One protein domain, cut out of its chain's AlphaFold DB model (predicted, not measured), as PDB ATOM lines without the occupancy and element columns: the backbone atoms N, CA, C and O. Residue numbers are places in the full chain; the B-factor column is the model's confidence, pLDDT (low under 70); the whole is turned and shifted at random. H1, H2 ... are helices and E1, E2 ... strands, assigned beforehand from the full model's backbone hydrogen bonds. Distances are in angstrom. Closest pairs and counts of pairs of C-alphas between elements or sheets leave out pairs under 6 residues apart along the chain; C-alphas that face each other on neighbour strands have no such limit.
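This is residues 120 to 211 of the 218 residues of an uncharacterized protein of Porphyra umbilicalis (UniProt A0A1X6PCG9). The longest helix, H1, runs along one side of an elongated body: H2 and H4 pack on its first part, and a tiny sheet of two antiparallel strands, E1 and E2, lies by its later part. H3 sits at one end, near H2 and H4; residues 204 to 211, nearly all in H5, stick out at the other. The printed part has 92 residues, mostly helix, ordered H1 E1 H2 H3 H4 E2 H5. It is only just compact, close to loose, with a radius of gyration of the C-alphas of 14.4 A and spans of 44 by 28 by 19 A.

E1, residues 146 to 148, and E2, residues 197 to 199, are antiparallel neighbours; N 147 and O 198, 2.9 A apart, are within hydrogen-bond range. H1, residues 124 to 141, comes closest to E1 at the C-alphas of Gly 138 and Val 146, 6.4 A. With residues 127 to 134 alone H1 touches H4, residues 177 to 188, closest at C-alphas 130 and 187, 5.5 A. With residues 124 to 131 alone it touches H2, residues 150 to 161, at a steep tilt of 44 degrees, opposite ways, closest at C-alphas 131 and 150, 6.5 A. H3, residues 169 to 174, is close but not clearly touching H2, closest at C-alphas 161 and 171, 5.9 A. H5, residues 200 to 210, touches no helix. Every O i to N i+4 pair is within hydrogen-bond range in H2, H3 and H4, against 13 of 14 in H1 and 6 of 7 in H5.

H1 starts at C-alpha 124 (339.550, 310.902, 235.181), has a kink of 25 degrees near residue 131 and is 25.3 A long. H2 measures 16.8 A, H4 15.9 A and H5 15.6 A, ending at C-alpha 210 (323.843, 344.107, 236.012).

The farthest C-alphas, Gly 120 and Asp 211, are 48.5 A apart. The printed part has no cut and no long link. Residues 142 to 148 and 190 to 211 have pLDDT under 70.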
ATOM      1  N   GLY A 120     345.569 304.707 243.912       94.88
ATOM      2  CA  GLY A 120     346.459 305.703 244.497       94.88
ATOM      3  C   GLY A 120     346.555 307.002 243.694       94.88
ATOM      4  O   GLY A 120     347.428 307.833 243.998       94.88
ATOM      5  N   VAL A 121     345.679 307.205 242.710       94.69
ATOM      6  CA  VAL A 121     345.588 308.390 241.857       94.69
ATOM      7  C   VAL A 121     344.120 308.781 241.681       94.69
ATOM      8  O   VAL A 121     343.316 308.041 241.153       94.69
ATOM      9  N   ILE A 122     343.768 310.018 242.033       94.69
ATOM     10  CA  ILE A 122     342.474 310.590 241.647       94.69
ATOM     11  C   ILE A 122     342.543 310.932 240.158       94.69
ATOM     12  O   ILE A 122     343.042 311.999 239.775       94.69
ATOM     13  N   GLY A 123     342.068 310.005 239.335       93.94
ATOM     14  CA  GLY A 123     342.109 310.072 237.885       93.94
ATOM     15  C   GLY A 123     340.792 310.531 237.259       93.94
ATOM     16  O   GLY A 123     339.787 310.826 237.914       93.94
ATOM     17  N   ALA A 124     340.763 310.562 235.926       91.94
ATOM     18  CA  ALA A 124     339.550 310.902 235.181       91.94
ATOM     19  C   ALA A 124     338.404 309.899 235.432       91.94
ATOM     20  O   ALA A 124     337.232 310.263 235.301       91.94
ATOM     21  N   GLY A 125     338.735 308.648 235.777       92.69
ATOM     22  CA  GLY A 125     337.781 307.605 236.160       92.69
ATOM     23  C   GLY A 125     336.984 307.985 237.406       92.69
ATOM     24  O   GLY A 125     335.752 308.038 237.344       92.69
ATOM     25  N   ASP A 126     337.670 308.360 238.486       94.12
ATOM     26  CA  ASP A 126     337.055 308.802 239.744       94.12
ATOM     27  C   ASP A 126     336.182 310.034 239.560       94.12
ATOM     28  O   ASP A 126     335.039 310.099 240.025       94.12
ATOM     29  N   VAL A 127     336.699 311.012 238.811       91.19
ATOM     30  CA  VAL A 127     335.974 312.248 238.521       91.19
ATOM     31  C   VAL A 127     334.676 311.930 237.789       91.19
ATOM     32  O   VAL A 127     333.616 312.400 238.198       91.19
ATOM     33  N   ARG A 128     334.712 311.083 236.751       90.81
ATOM     34  CA  ARG A 128     333.498 310.641 236.045       90.81
ATOM     35  C   ARG A 128     332.559 309.869 236.967       90.81
ATOM     36  O   ARG A 128     331.350 310.093 236.896       90.81
ATOM     37  N   HIS A 129     333.090 308.997 237.824       91.75
ATOM     38  CA  HIS A 129     332.299 308.215 238.768       91.75
ATOM     39  C   HIS A 129     331.472 309.124 239.682       91.75
ATOM     40  O   HIS A 129     330.252 308.976 239.765       91.75
ATOM     41  N   TYR A 130     332.093 310.105 240.329       90.19
ATOM     42  CA  TYR A 130     331.381 311.011 241.226       90.19
ATOM     43  C   TYR A 130     330.496 312.012 240.482       90.19
ATOM     44  O   TYR A 130     329.327 312.206 240.834       90.19
ATOM     45  N   TYR A 131     331.006 312.578 239.390       85.50
ATOM     46  CA  TYR A 131     330.296 313.581 238.608       85.50
ATOM     47  C   TYR A 131     329.017 313.038 237.958       85.50
ATOM     48  O   TYR A 131     327.996 313.725 237.931       85.50
ATOM     49  N   ALA A 132     329.021 311.784 237.486       85.25
ATOM     50  CA  ALA A 132     327.838 311.158 236.894       85.25
ATOM     51  C   ALA A 132     326.639 311.154 237.854       85.25
ATOM     52  O   ALA A 132     325.506 311.370 237.425       85.25
ATOM     53  N   HIS A 133     326.878 310.957 239.153       86.00
ATOM     54  CA  HIS A 133     325.815 310.994 240.154       86.00
ATOM     55  C   HIS A 133     325.326 312.414 240.429       86.00
ATOM     56  O   HIS A 133     324.124 312.642 240.537       86.00
ATOM     57  N   LYS A 134     326.244 313.383 240.485       80.81
ATOM     58  CA  LYS A 134     325.888 314.795 240.657       80.81
ATOM     59  C   LYS A 134     325.042 315.316 239.508       80.81
ATOM     60  O   LYS A 134     324.072 316.019 239.758       80.81
ATOM     61  N   ARG A 135     325.333 314.899 238.273       78.50
ATOM     62  CA  ARG A 135     324.496 315.219 237.110       78.50
ATOM     63  C   ARG A 135     323.058 314.728 237.289       78.50
ATOM     64  O   ARG A 135     322.138 315.495 237.046       78.50
ATOM     65  N   VAL A 136     322.869 313.488 237.751       82.25
ATOM     66  CA  VAL A 136     321.529 312.936 238.026       82.25
ATOM     67  C   VAL A 136     320.813 313.752 239.102       82.25
ATOM     68  O   VAL A 136     319.657 314.110 238.914       82.25
ATOM     69  N   LEU A 137     321.497 314.097 240.196       79.94
ATOM     70  CA  LEU A 137     320.911 314.904 241.272       79.94
ATOM     71  C   LEU A 137     320.559 316.327 240.813       79.94
ATOM     72  O   LEU A 137     319.492 316.822 241.156       79.94
ATOM     73  N   GLY A 138     321.433 316.966 240.031       74.75
ATOM     74  CA  GLY A 138     321.210 318.306 239.490       74.75
ATOM     75  C   GLY A 138     320.042 318.346 238.506       74.75
ATOM     76  O   GLY A 138     319.174 319.199 238.637       74.75
ATOM     77  N   HIS A 139     319.971 317.389 237.574       73.06
ATOM     78  CA  HIS A 139     318.831 317.267 236.656       73.06
ATOM     79  C   HIS A 139     317.533 316.894 237.384       73.06
ATOM     80  O   HIS A 139     316.478 317.387 237.021       73.06
ATOM     81  N   ALA A 140     317.576 316.048 238.416       77.94
ATOM     82  CA  ALA A 140     316.376 315.715 239.182       77.94
ATOM     83  C   ALA A 140     315.837 316.913 239.980       77.94
ATOM     84  O   ALA A 140     314.629 317.031 240.160       77.94
ATOM     85  N   ALA A 141     316.724 317.785 240.470       73.94
ATOM     86  CA  ALA A 141     316.333 318.994 241.182       73.94
ATOM     87  C   ALA A 141     315.815 320.089 240.234       73.94
ATOM     88  O   ALA A 141     314.861 320.777 240.573       73.94
ATOM     89  N   GLU A 142     316.444 320.249 239.065       69.06
ATOM     90  CA  GLU A 142     316.192 321.351 238.127       69.06
ATOM     91  C   GLU A 142     316.406 320.885 236.657       69.06
ATOM     92  O   GLU A 142     317.442 321.186 236.048       69.06
ATOM     93  N   PRO A 143     315.455 320.124 236.072       58.97
ATOM     94  CA  PRO A 143     315.648 319.337 234.839       58.97
ATOM     95  C   PRO A 143     315.926 320.119 233.547       58.97
ATOM     96  O   PRO A 143     316.323 319.517 232.554       58.97
ATOM     97  N   GLU A 144     315.801 321.445 233.552       58.41
ATOM     98  CA  GLU A 144     315.975 322.292 232.357       58.41
ATOM     99  C   GLU A 144     316.962 323.445 232.574       58.41
ATOM    100  O   GLU A 144     317.167 324.288 231.705       58.41
ATOM    101  N   VAL A 145     317.584 323.496 233.753       61.25
ATOM    102  CA  VAL A 145     318.311 324.684 234.208       61.25
ATOM    103  C   VAL A 145     319.789 324.389 234.449       61.25
ATOM    104  O   VAL A 145     320.598 325.309 234.499       61.25
ATOM    105  N   VAL A 146     320.185 323.126 234.584       61.78
ATOM    106  CA  VAL A 146     321.552 322.766 234.977       61.78
ATOM    107  C   VAL A 146     322.335 322.198 233.794       61.78
ATOM    108  O   VAL A 146     322.138 321.049 233.398       61.78
ATOM    109  N   LEU A 147     323.289 322.969 233.272       58.09
ATOM    110  CA  LEU A 147     324.285 322.471 232.320       58.09
ATOM    111  C   LEU A 147     325.429 321.780 233.071       58.09
ATOM    112  O   LEU A 147     325.882 322.256 234.115       58.09
ATOM    113  N   THR A 148     325.913 320.654 232.536       65.38
ATOM    114  CA  THR A 148     326.937 319.820 233.188       65.38
ATOM    115  C   THR A 148     328.112 319.546 232.248       65.38
ATOM    116  O   THR A 148     327.930 319.036 231.145       65.38
ATOM    117  N   CYS A 149     329.335 319.873 232.673       74.25
ATOM    118  CA  CYS A 149     330.563 319.571 231.944       74.25
ATOM    119  C   CYS A 149     331.641 318.965 232.861       74.25
ATOM    120  O   CYS A 149     332.408 319.673 233.513       74.25
ATOM    121  N   VAL A 150     331.765 317.631 232.843       82.19
ATOM    122  CA  VAL A 150     332.827 316.902 233.569       82.19
ATOM    123  C   VAL A 150     334.235 317.317 233.120       82.19
ATOM    124  O   VAL A 150     335.179 317.271 233.906       82.19
ATOM    125  N   ARG A 151     334.383 317.770 231.864       83.50
ATOM    126  CA  ARG A 151     335.673 318.208 231.317       83.50
ATOM    127  C   ARG A 151     336.207 319.436 232.045       83.50
ATOM    128  O   ARG A 151     337.403 319.494 232.269       83.50
ATOM    129  N   HIS A 152     335.354 320.376 232.456       81.19
ATOM    130  CA  HIS A 152     335.807 321.556 233.201       81.19
ATOM    131  C   HIS A 152     336.361 321.181 234.576       81.19
ATOM    132  O   HIS A 152     337.408 321.687 234.976       81.19
ATOM    133  N   VAL A 153     335.699 320.244 235.263       83.50
ATOM    134  CA  VAL A 153     336.179 319.712 236.546       83.50
ATOM    135  C   VAL A 153     337.535 319.031 236.359       83.50
ATOM    136  O   VAL A 153     338.470 319.326 237.097       83.50
ATOM    137  N   TRP A 154     337.668 318.188 235.331       89.00
ATOM    138  CA  TRP A 154     338.927 317.512 235.015       89.00
ATOM    139  C   TRP A 154     340.058 318.483 234.654       89.00
ATOM    140  O   TRP A 154     341.129 318.416 235.248       89.00
ATOM    141  N   THR A 155     339.821 319.425 233.737       86.81
ATOM    142  CA  THR A 155     340.829 320.415 233.326       86.81
ATOM    143  C   THR A 155     341.319 321.231 234.517       86.81
ATOM    144  O   THR A 155     342.518 321.459 234.652       86.81
ATOM    145  N   ARG A 156     340.413 321.640 235.412       86.44
ATOM    146  CA  ARG A 156     340.790 322.389 236.612       86.44
ATOM    147  C   ARG A 156     341.595 321.537 237.592       86.44
ATOM    148  O   ARG A 156     342.560 322.040 238.153       86.44
ATOM    149  N   LEU A 157     341.245 320.260 237.771       86.44
ATOM    150  CA  LEU A 157     342.022 319.325 238.596       86.44
ATOM    151  C   LEU A 157     343.452 319.153 238.078       86.44
ATOM    152  O   LEU A 157     344.391 319.316 238.850       86.44
ATOM    153  N   VAL A 158     343.613 318.903 236.777       88.81
ATOM    154  CA  VAL A 158     344.934 318.762 236.141       88.81
ATOM    155  C   VAL A 158     345.750 320.055 236.238       88.81
ATOM    156  O   VAL A 158     346.950 320.010 236.497       88.81
ATOM    157  N   ALA A 159     345.109 321.216 236.075       86.94
ATOM    158  CA  ALA A 159     345.780 322.506 236.219       86.94
ATOM    159  C   ALA A 159     346.299 322.740 237.650       86.94
ATOM    160  O   ALA A 159     347.401 323.251 237.813       86.94
ATOM    161  N   MET A 160     345.535 322.336 238.674       86.50
ATOM    162  CA  MET A 160     345.952 322.447 240.079       86.50
ATOM    163  C   MET A 160     347.076 321.467 240.443       86.50
ATOM    164  O   MET A 160     347.944 321.802 241.243       86.50
ATOM    165  N   SER A 161     347.079 320.253 239.883       83.62
ATOM    166  CA  SER A 161     348.084 319.231 240.213       83.62
ATOM    167  C   SER A 161     349.389 319.361 239.433       83.62
ATOM    168  O   SER A 161     350.374 318.723 239.805       83.62
ATOM    169  N   ALA A 162     349.383 320.114 238.325       82.81
ATOM    170  CA  ALA A 162     350.428 320.092 237.302       82.81
ATOM    171  C   ALA A 162     350.778 318.664 236.824       82.81
ATOM    172  O   ALA A 162     351.882 318.412 236.340       82.81
ATOM    173  N   ASN A 163     349.838 317.721 236.962       84.69
ATOM    174  CA  ASN A 163     350.014 316.315 236.631       84.69
ATOM    175  C   ASN A 163     348.866 315.852 235.716       84.69
ATOM    176  O   ASN A 163     347.716 315.795 236.170       84.69
ATOM    177  N   PRO A 164     349.153 315.508 234.445       85.44
ATOM    178  CA  PRO A 164     348.132 315.095 233.487       85.44
ATOM    179  C   PRO A 164     347.454 313.771 233.857       85.44
ATOM    180  O   PRO A 164     346.326 313.540 233.427       85.44
ATOM    181  N   ASP A 165     348.102 312.938 234.676       86.44
ATOM    182  CA  ASP A 165     347.580 311.627 235.068       86.44
ATOM    183  C   ASP A 165     346.579 311.712 236.233       86.44
ATOM    184  O   ASP A 165     345.840 310.763 236.484       86.44
ATOM    185  N   GLY A 166     346.513 312.852 236.932       89.00
ATOM    186  CA  GLY A 166     345.612 313.070 238.066       89.00
ATOM    187  C   GLY A 166     346.324 313.509 239.345       89.00
ATOM    188  O   GLY A 166     347.481 313.930 239.325       89.00
ATOM    189  N   LEU A 167     345.619 313.450 240.478       92.88
ATOM    190  CA  LEU A 167     346.148 313.867 241.784       92.88
ATOM    191  C   LEU A 167     346.533 312.652 242.621       92.88
ATOM    192  O   LEU A 167     345.683 311.832 242.945       92.88
ATOM    193  N   ARG A 168     347.777 312.584 243.089       94.38
ATOM    194  CA  ARG A 168     348.169 311.684 244.184       94.38
ATOM    195  C   ARG A 168     347.906 312.355 245.530       94.38
ATOM    196  O   ARG A 168     347.758 313.574 245.622       94.38
ATOM    197  N   LEU A 169     347.950 311.583 246.619       94.38
ATOM    198  CA  LEU A 169     347.769 312.126 247.974       94.38
ATOM    199  C   LEU A 169     348.755 313.263 248.297       94.38
ATOM    200  O   LEU A 169     348.395 314.222 248.979       94.38
ATOM    201  N   ARG A 170     350.000 313.159 247.817       93.25
ATOM    202  CA  ARG A 170     351.012 314.211 247.999       93.25
ATOM    203  C   ARG A 170     350.604 315.515 247.304       93.25
ATOM    204  O   ARG A 170     350.774 316.576 247.888       93.25
ATOM    205  N   ASP A 171     350.010 315.412 246.115       93.38
ATOM    206  CA  ASP A 171     349.609 316.557 245.301       93.38
ATOM    207  C   ASP A 171     348.397 317.230 245.964       93.38
ATOM    208  O   ASP A 171     348.408 318.431 246.206       93.38
ATOM    209  N   LEU A 172     347.412 316.440 246.418       92.81
ATOM    210  CA  LEU A 172     346.248 316.936 247.167       92.81
ATOM    211  C   LEU A 172     346.636 317.666 248.470       92.81
ATOM    212  O   LEU A 172     346.004 318.651 248.859       92.81
ATOM    213  N   ARG A 173     347.683 317.202 249.162       93.38
ATOM    214  CA  ARG A 173     348.233 317.870 250.357       93.38
ATOM    215  C   ARG A 173     348.970 319.169 250.030       93.38
ATOM    216  O   ARG A 173     348.991 320.054 250.877       93.38
ATOM    217  N   ALA A 174     349.564 319.271 248.845       92.62
ATOM    218  CA  ALA A 174     350.303 320.454 248.410       92.62
ATOM    219  C   ALA A 174     349.389 321.600 247.949       92.62
ATOM    220  O   ALA A 174     349.819 322.749 247.953       92.62
ATOM    221  N   LEU A 175     348.135 321.300 247.595       92.44
ATOM    222  CA  LEU A 175     347.138 322.312 247.244       92.44
ATOM    223  C   LEU A 175     346.919 323.335 248.372       92.44
ATOM    224  O   LEU A 175     347.183 323.082 249.551       92.44
ATOM    225  N   THR A 176     346.366 324.490 248.031       92.75
ATOM    226  CA  THR A 176     345.830 325.426 249.024       92.75
ATOM    227  C   THR A 176     344.539 324.889 249.650       92.75
ATOM    228  O   THR A 176     343.888 323.987 249.113       92.75
ATOM    229  N   ASP A 177     344.122 325.466 250.782       90.75
ATOM    230  CA  ASP A 177     342.868 325.067 251.433       90.75
ATOM    231  C   ASP A 177     341.652 325.255 250.514       90.75
ATOM    232  O   ASP A 177     340.787 324.383 250.435       90.75
ATOM    233  N   LYS A 178     341.633 326.355 249.747       89.00
ATOM    234  CA  LYS A 178     340.567 326.668 248.783       89.00
ATOM    235  C   LYS A 178     340.513 325.672 247.628       89.00
ATOM    236  O   LYS A 178     339.434 325.320 247.161       89.00
ATOM    237  N   GLU A 179     341.667 325.226 247.142       90.31
ATOM    238  CA  GLU A 179     341.733 324.241 246.063       90.31
ATOM    239  C   GLU A 179     341.272 322.866 246.543       90.31
ATOM    240  O   GLU A 179     340.480 322.225 245.855       90.31
ATOM    241  N   ARG A 180     341.671 322.438 247.749       91.25
ATOM    242  CA  ARG A 180     341.132 321.212 248.361       91.25
ATOM    243  C   ARG A 180     339.626 321.285 248.548       91.25
ATOM    244  O   ARG A 180     338.925 320.351 248.164       91.25
ATOM    245  N   GLU A 181     339.128 322.385 249.102       89.00
ATOM    246  CA  GLU A 181     337.693 322.606 249.265       89.00
ATOM    247  C   GLU A 181     336.971 322.526 247.916       89.00
ATOM    248  O   GLU A 181     335.966 321.828 247.801       89.00
ATOM    249  N   PHE A 182     337.530 323.136 246.868       87.25
ATOM    250  CA  PHE A 182     336.995 323.017 245.516       87.25
ATOM    251  C   PHE A 182     336.918 321.558 245.043       87.25
ATOM    252  O   PHE A 182     335.872 321.160 244.532       87.25
ATOM    253  N   VAL A 183     337.971 320.746 245.224       88.50
ATOM    254  CA  VAL A 183     337.952 319.318 244.843       88.50
ATOM    255  C   VAL A 183     336.814 318.580 245.547       88.50
ATOM    256  O   VAL A 183     336.059 317.840 244.911       88.50
ATOM    257  N   LEU A 184     336.658 318.800 246.853       88.75
ATOM    258  CA  LEU A 184     335.610 318.156 247.645       88.75
ATOM    259  C   LEU A 184     334.226 318.603 247.230       88.75
ATOM    260  O   LEU A 184     333.345 317.759 247.066       88.75
ATOM    261  N   CYS A 185     334.040 319.905 247.038       85.06
ATOM    262  CA  CYS A 185     332.777 320.450 246.588       85.06
ATOM    263  C   CYS A 185     332.415 319.844 245.237       85.06
ATOM    264  O   CYS A 185     331.425 319.122 245.151       85.06
ATOM    265  N   ALA A 186     333.304 319.978 244.251       83.25
ATOM    266  CA  ALA A 186     333.096 319.520 242.886       83.25
ATOM    267  C   ALA A 186     332.759 318.025 242.786       83.25
ATOM    268  O   ALA A 186     331.909 317.660 241.970       83.25
ATOM    269  N   LEU A 187     333.355 317.165 243.618       86.81
ATOM    270  CA  LEU A 187     333.195 315.711 243.506       86.81
ATOM    271  C   LEU A 187     332.206 315.114 244.515       86.81
ATOM    272  O   LEU A 187     331.424 314.233 244.165       86.81
ATOM    273  N   LEU A 188     332.203 315.574 245.764       87.50
ATOM    274  CA  LEU A 188     331.536 314.868 246.862       87.50
ATOM    275  C   LEU A 188     330.313 315.598 247.421       87.50
ATOM    276  O   LEU A 188     329.397 314.925 247.903       87.50
ATOM    277  N   VAL A 189     330.284 316.934 247.367       82.38
ATOM    278  CA  VAL A 189     329.238 317.756 248.007       82.38
ATOM    279  C   VAL A 189     328.029 317.953 247.087       82.38
ATOM    280  O   VAL A 189     328.145 317.872 245.867       82.38
ATOM    281  N   ARG A 190     326.844 318.181 247.671       66.94
ATOM    282  CA  ARG A 190     325.570 318.388 246.952       66.94
ATOM    283  C   ARG A 190     325.310 319.819 246.452       66.94
ATOM    284  O   ARG A 190     324.346 319.996 245.714       66.94
ATOM    285  N   ARG A 191     326.049 320.836 246.915       62.00
ATOM    286  CA  ARG A 191     325.721 322.253 246.663       62.00
ATOM    287  C   ARG A 191     325.861 322.620 245.187       62.00
ATOM    288  O   ARG A 191     326.757 322.144 244.519       62.00
ATOM    289  N   VAL A 192     324.977 323.499 244.718       47.91
ATOM    290  CA  VAL A 192     324.831 323.899 243.306       47.91
ATOM    291  C   VAL A 192     325.946 324.845 242.833       47.91
ATOM    292  O   VAL A 192     326.166 324.948 241.633       47.91
ATOM    293  N   ASP A 193     326.718 325.446 243.748       50.31
ATOM    294  CA  ASP A 193     327.872 326.315 243.437       50.31
ATOM    295  C   ASP A 193     329.133 325.520 243.041       50.31
ATOM    296  O   ASP A 193     330.277 325.941 243.229       50.31
ATOM    297  N   ASP A 194     328.929 324.321 242.510       54.38
ATOM    298  CA  ASP A 194     329.980 323.509 241.937       54.38
ATOM    299  C   ASP A 194     330.466 324.172 240.655       54.38
ATOM    300  O   ASP A 194     329.701 324.311 239.706       54.38
ATOM    301  N   GLY A 195     331.760 324.470 240.536       50.50
ATOM    302  CA  GLY A 195     332.340 325.024 239.300       50.50
ATOM    303  C   GLY A 195     332.200 324.144 238.039       50.50
ATOM    304  O   GLY A 195     332.784 324.467 237.008       50.50
ATOM    305  N   GLY A 196     331.474 323.021 238.113       52.00
ATOM    306  CA  GLY A 196     331.088 322.169 236.990       52.00
ATOM    307  C   GLY A 196     329.576 322.074 236.734       52.00
ATOM    308  O   GLY A 196     329.203 321.383 235.787       52.00
ATOM    309  N   LEU A 197     328.720 322.704 237.545       59.41
ATOM    310  CA  LEU A 197     327.278 322.822 237.317       59.41
ATOM    311  C   LEU A 197     326.963 324.291 237.028       59.41
ATOM    312  O   LEU A 197     327.244 325.160 237.845       59.41
ATOM    313  N   VAL A 198     326.390 324.580 235.865       61.47
ATOM    314  CA  VAL A 198     325.950 325.941 235.532       61.47
ATOM    315  C   VAL A 198     324.438 325.980 235.643       61.47
ATOM    316  O   VAL A 198     323.749 325.339 234.852       61.47
ATOM    317  N   ASN A 199     323.929 326.714 236.631       63.94
ATOM    318  CA  ASN A 199     322.501 326.956 236.801       63.94
ATOM    319  C   ASN A 199     322.086 328.163 235.943       63.94
ATOM    320  O   ASN A 199     322.287 329.310 236.331       63.94
ATOM    321  N   VAL A 200     321.489 327.892 234.784       64.44
ATOM    322  CA  VAL A 200     321.044 328.884 233.795       64.44
ATOM    323  C   VAL A 200     320.125 329.937 234.423       64.44
ATOM    324  O   VAL A 200     320.267 331.116 234.131       64.44
ATOM    325  N   ARG A 201     319.231 329.563 235.345       62.81
ATOM    326  CA  ARG A 201     318.298 330.498 235.998       62.81
ATOM    327  C   ARG A 201     319.004 331.418 236.988       62.81
ATOM    328  O   ARG A 201     318.627 332.580 237.105       62.81
ATOM    329  N   ALA A 202     320.013 330.917 237.699       61.50
ATOM    330  CA  ALA A 202     320.863 331.747 238.547       61.50
ATOM    331  C   ALA A 202     321.693 332.726 237.701       61.50
ATOM    332  O   ALA A 202     321.747 333.907 238.038       61.50
ATOM    333  N   THR A 203     322.244 332.269 236.572       62.41
ATOM    334  CA  THR A 203     322.969 333.121 235.617       62.41
ATOM    335  C   THR A 203     322.070 334.217 235.034       62.41
ATOM    336  O   THR A 203     322.461 335.378 235.020       62.41
ATOM    337  N   LEU A 204     320.842 333.879 234.625       62.53
ATOM    338  CA  LEU A 204     319.875 334.844 234.083       62.53
ATOM    339  C   LEU A 204     319.422 335.890 235.120       62.53
ATOM    340  O   LEU A 204     319.191 337.046 234.786       62.53
ATOM    341  N   ARG A 205     319.337 335.522 236.404       61.97
ATOM    342  CA  ARG A 205     319.028 336.482 237.481       61.97
ATOM    343  C   ARG A 205     320.177 337.444 237.782       61.97
ATOM    344  O   ARG A 205     319.927 338.540 238.272       61.97
ATOM    345  N   GLN A 206     321.419 337.028 237.535       57.03
ATOM    346  CA  GLN A 206     322.586 337.900 237.678       57.03
ATOM    347  C   GLN A 206     322.671 338.917 236.534       57.03
ATOM    348  O   GLN A 206     323.016 340.065 236.802       57.03
ATOM    349  N   SER A 207     322.302 338.540 235.302       51.72
ATOM    350  CA  SER A 207     322.251 339.484 234.173       51.72
ATOM    351  C   SER A 207     321.214 340.593 234.376       51.72
ATOM    352  O   SER A 207     321.524 341.757 234.136       51.72
ATOM    353  N   ASP A 208     320.042 340.272 234.936       53.72
ATOM    354  CA  ASP A 208     318.995 341.272 235.206       53.72
ATOM    355  C   ASP A 208     319.406 342.322 236.262       53.72
ATOM    356  O   ASP A 208     318.885 343.435 236.270       53.72
ATOM    357  N   GLN A 209     320.342 342.000 237.166       49.59
ATOM    358  CA  GLN A 209     320.860 342.953 238.163       49.59
ATOM    359  C   GLN A 209     322.004 343.822 237.629       49.59
ATOM    360  O   GLN A 209     322.172 344.947 238.098       49.59
ATOM    361  N   SER A 210     322.786 343.326 236.666       49.78
ATOM    362  CA  SER A 210     323.843 344.107 236.012       49.78
ATOM    363  C   SER A 210     323.321 345.085 234.955       49.78
ATOM    364  O   SER A 210     324.036 346.023 234.614       49.78
ATOM    365  N   ASP A 211     322.086 344.895 234.483       46.78
ATOM    366  CA  ASP A 211     321.411 345.793 233.534       46.78
ATOM    367  C   ASP A 211     320.677 346.967 234.214       46.78
ATOM    368  O   ASP A 211     320.036 347.782 233.547       46.78
TER     369      ASP A 211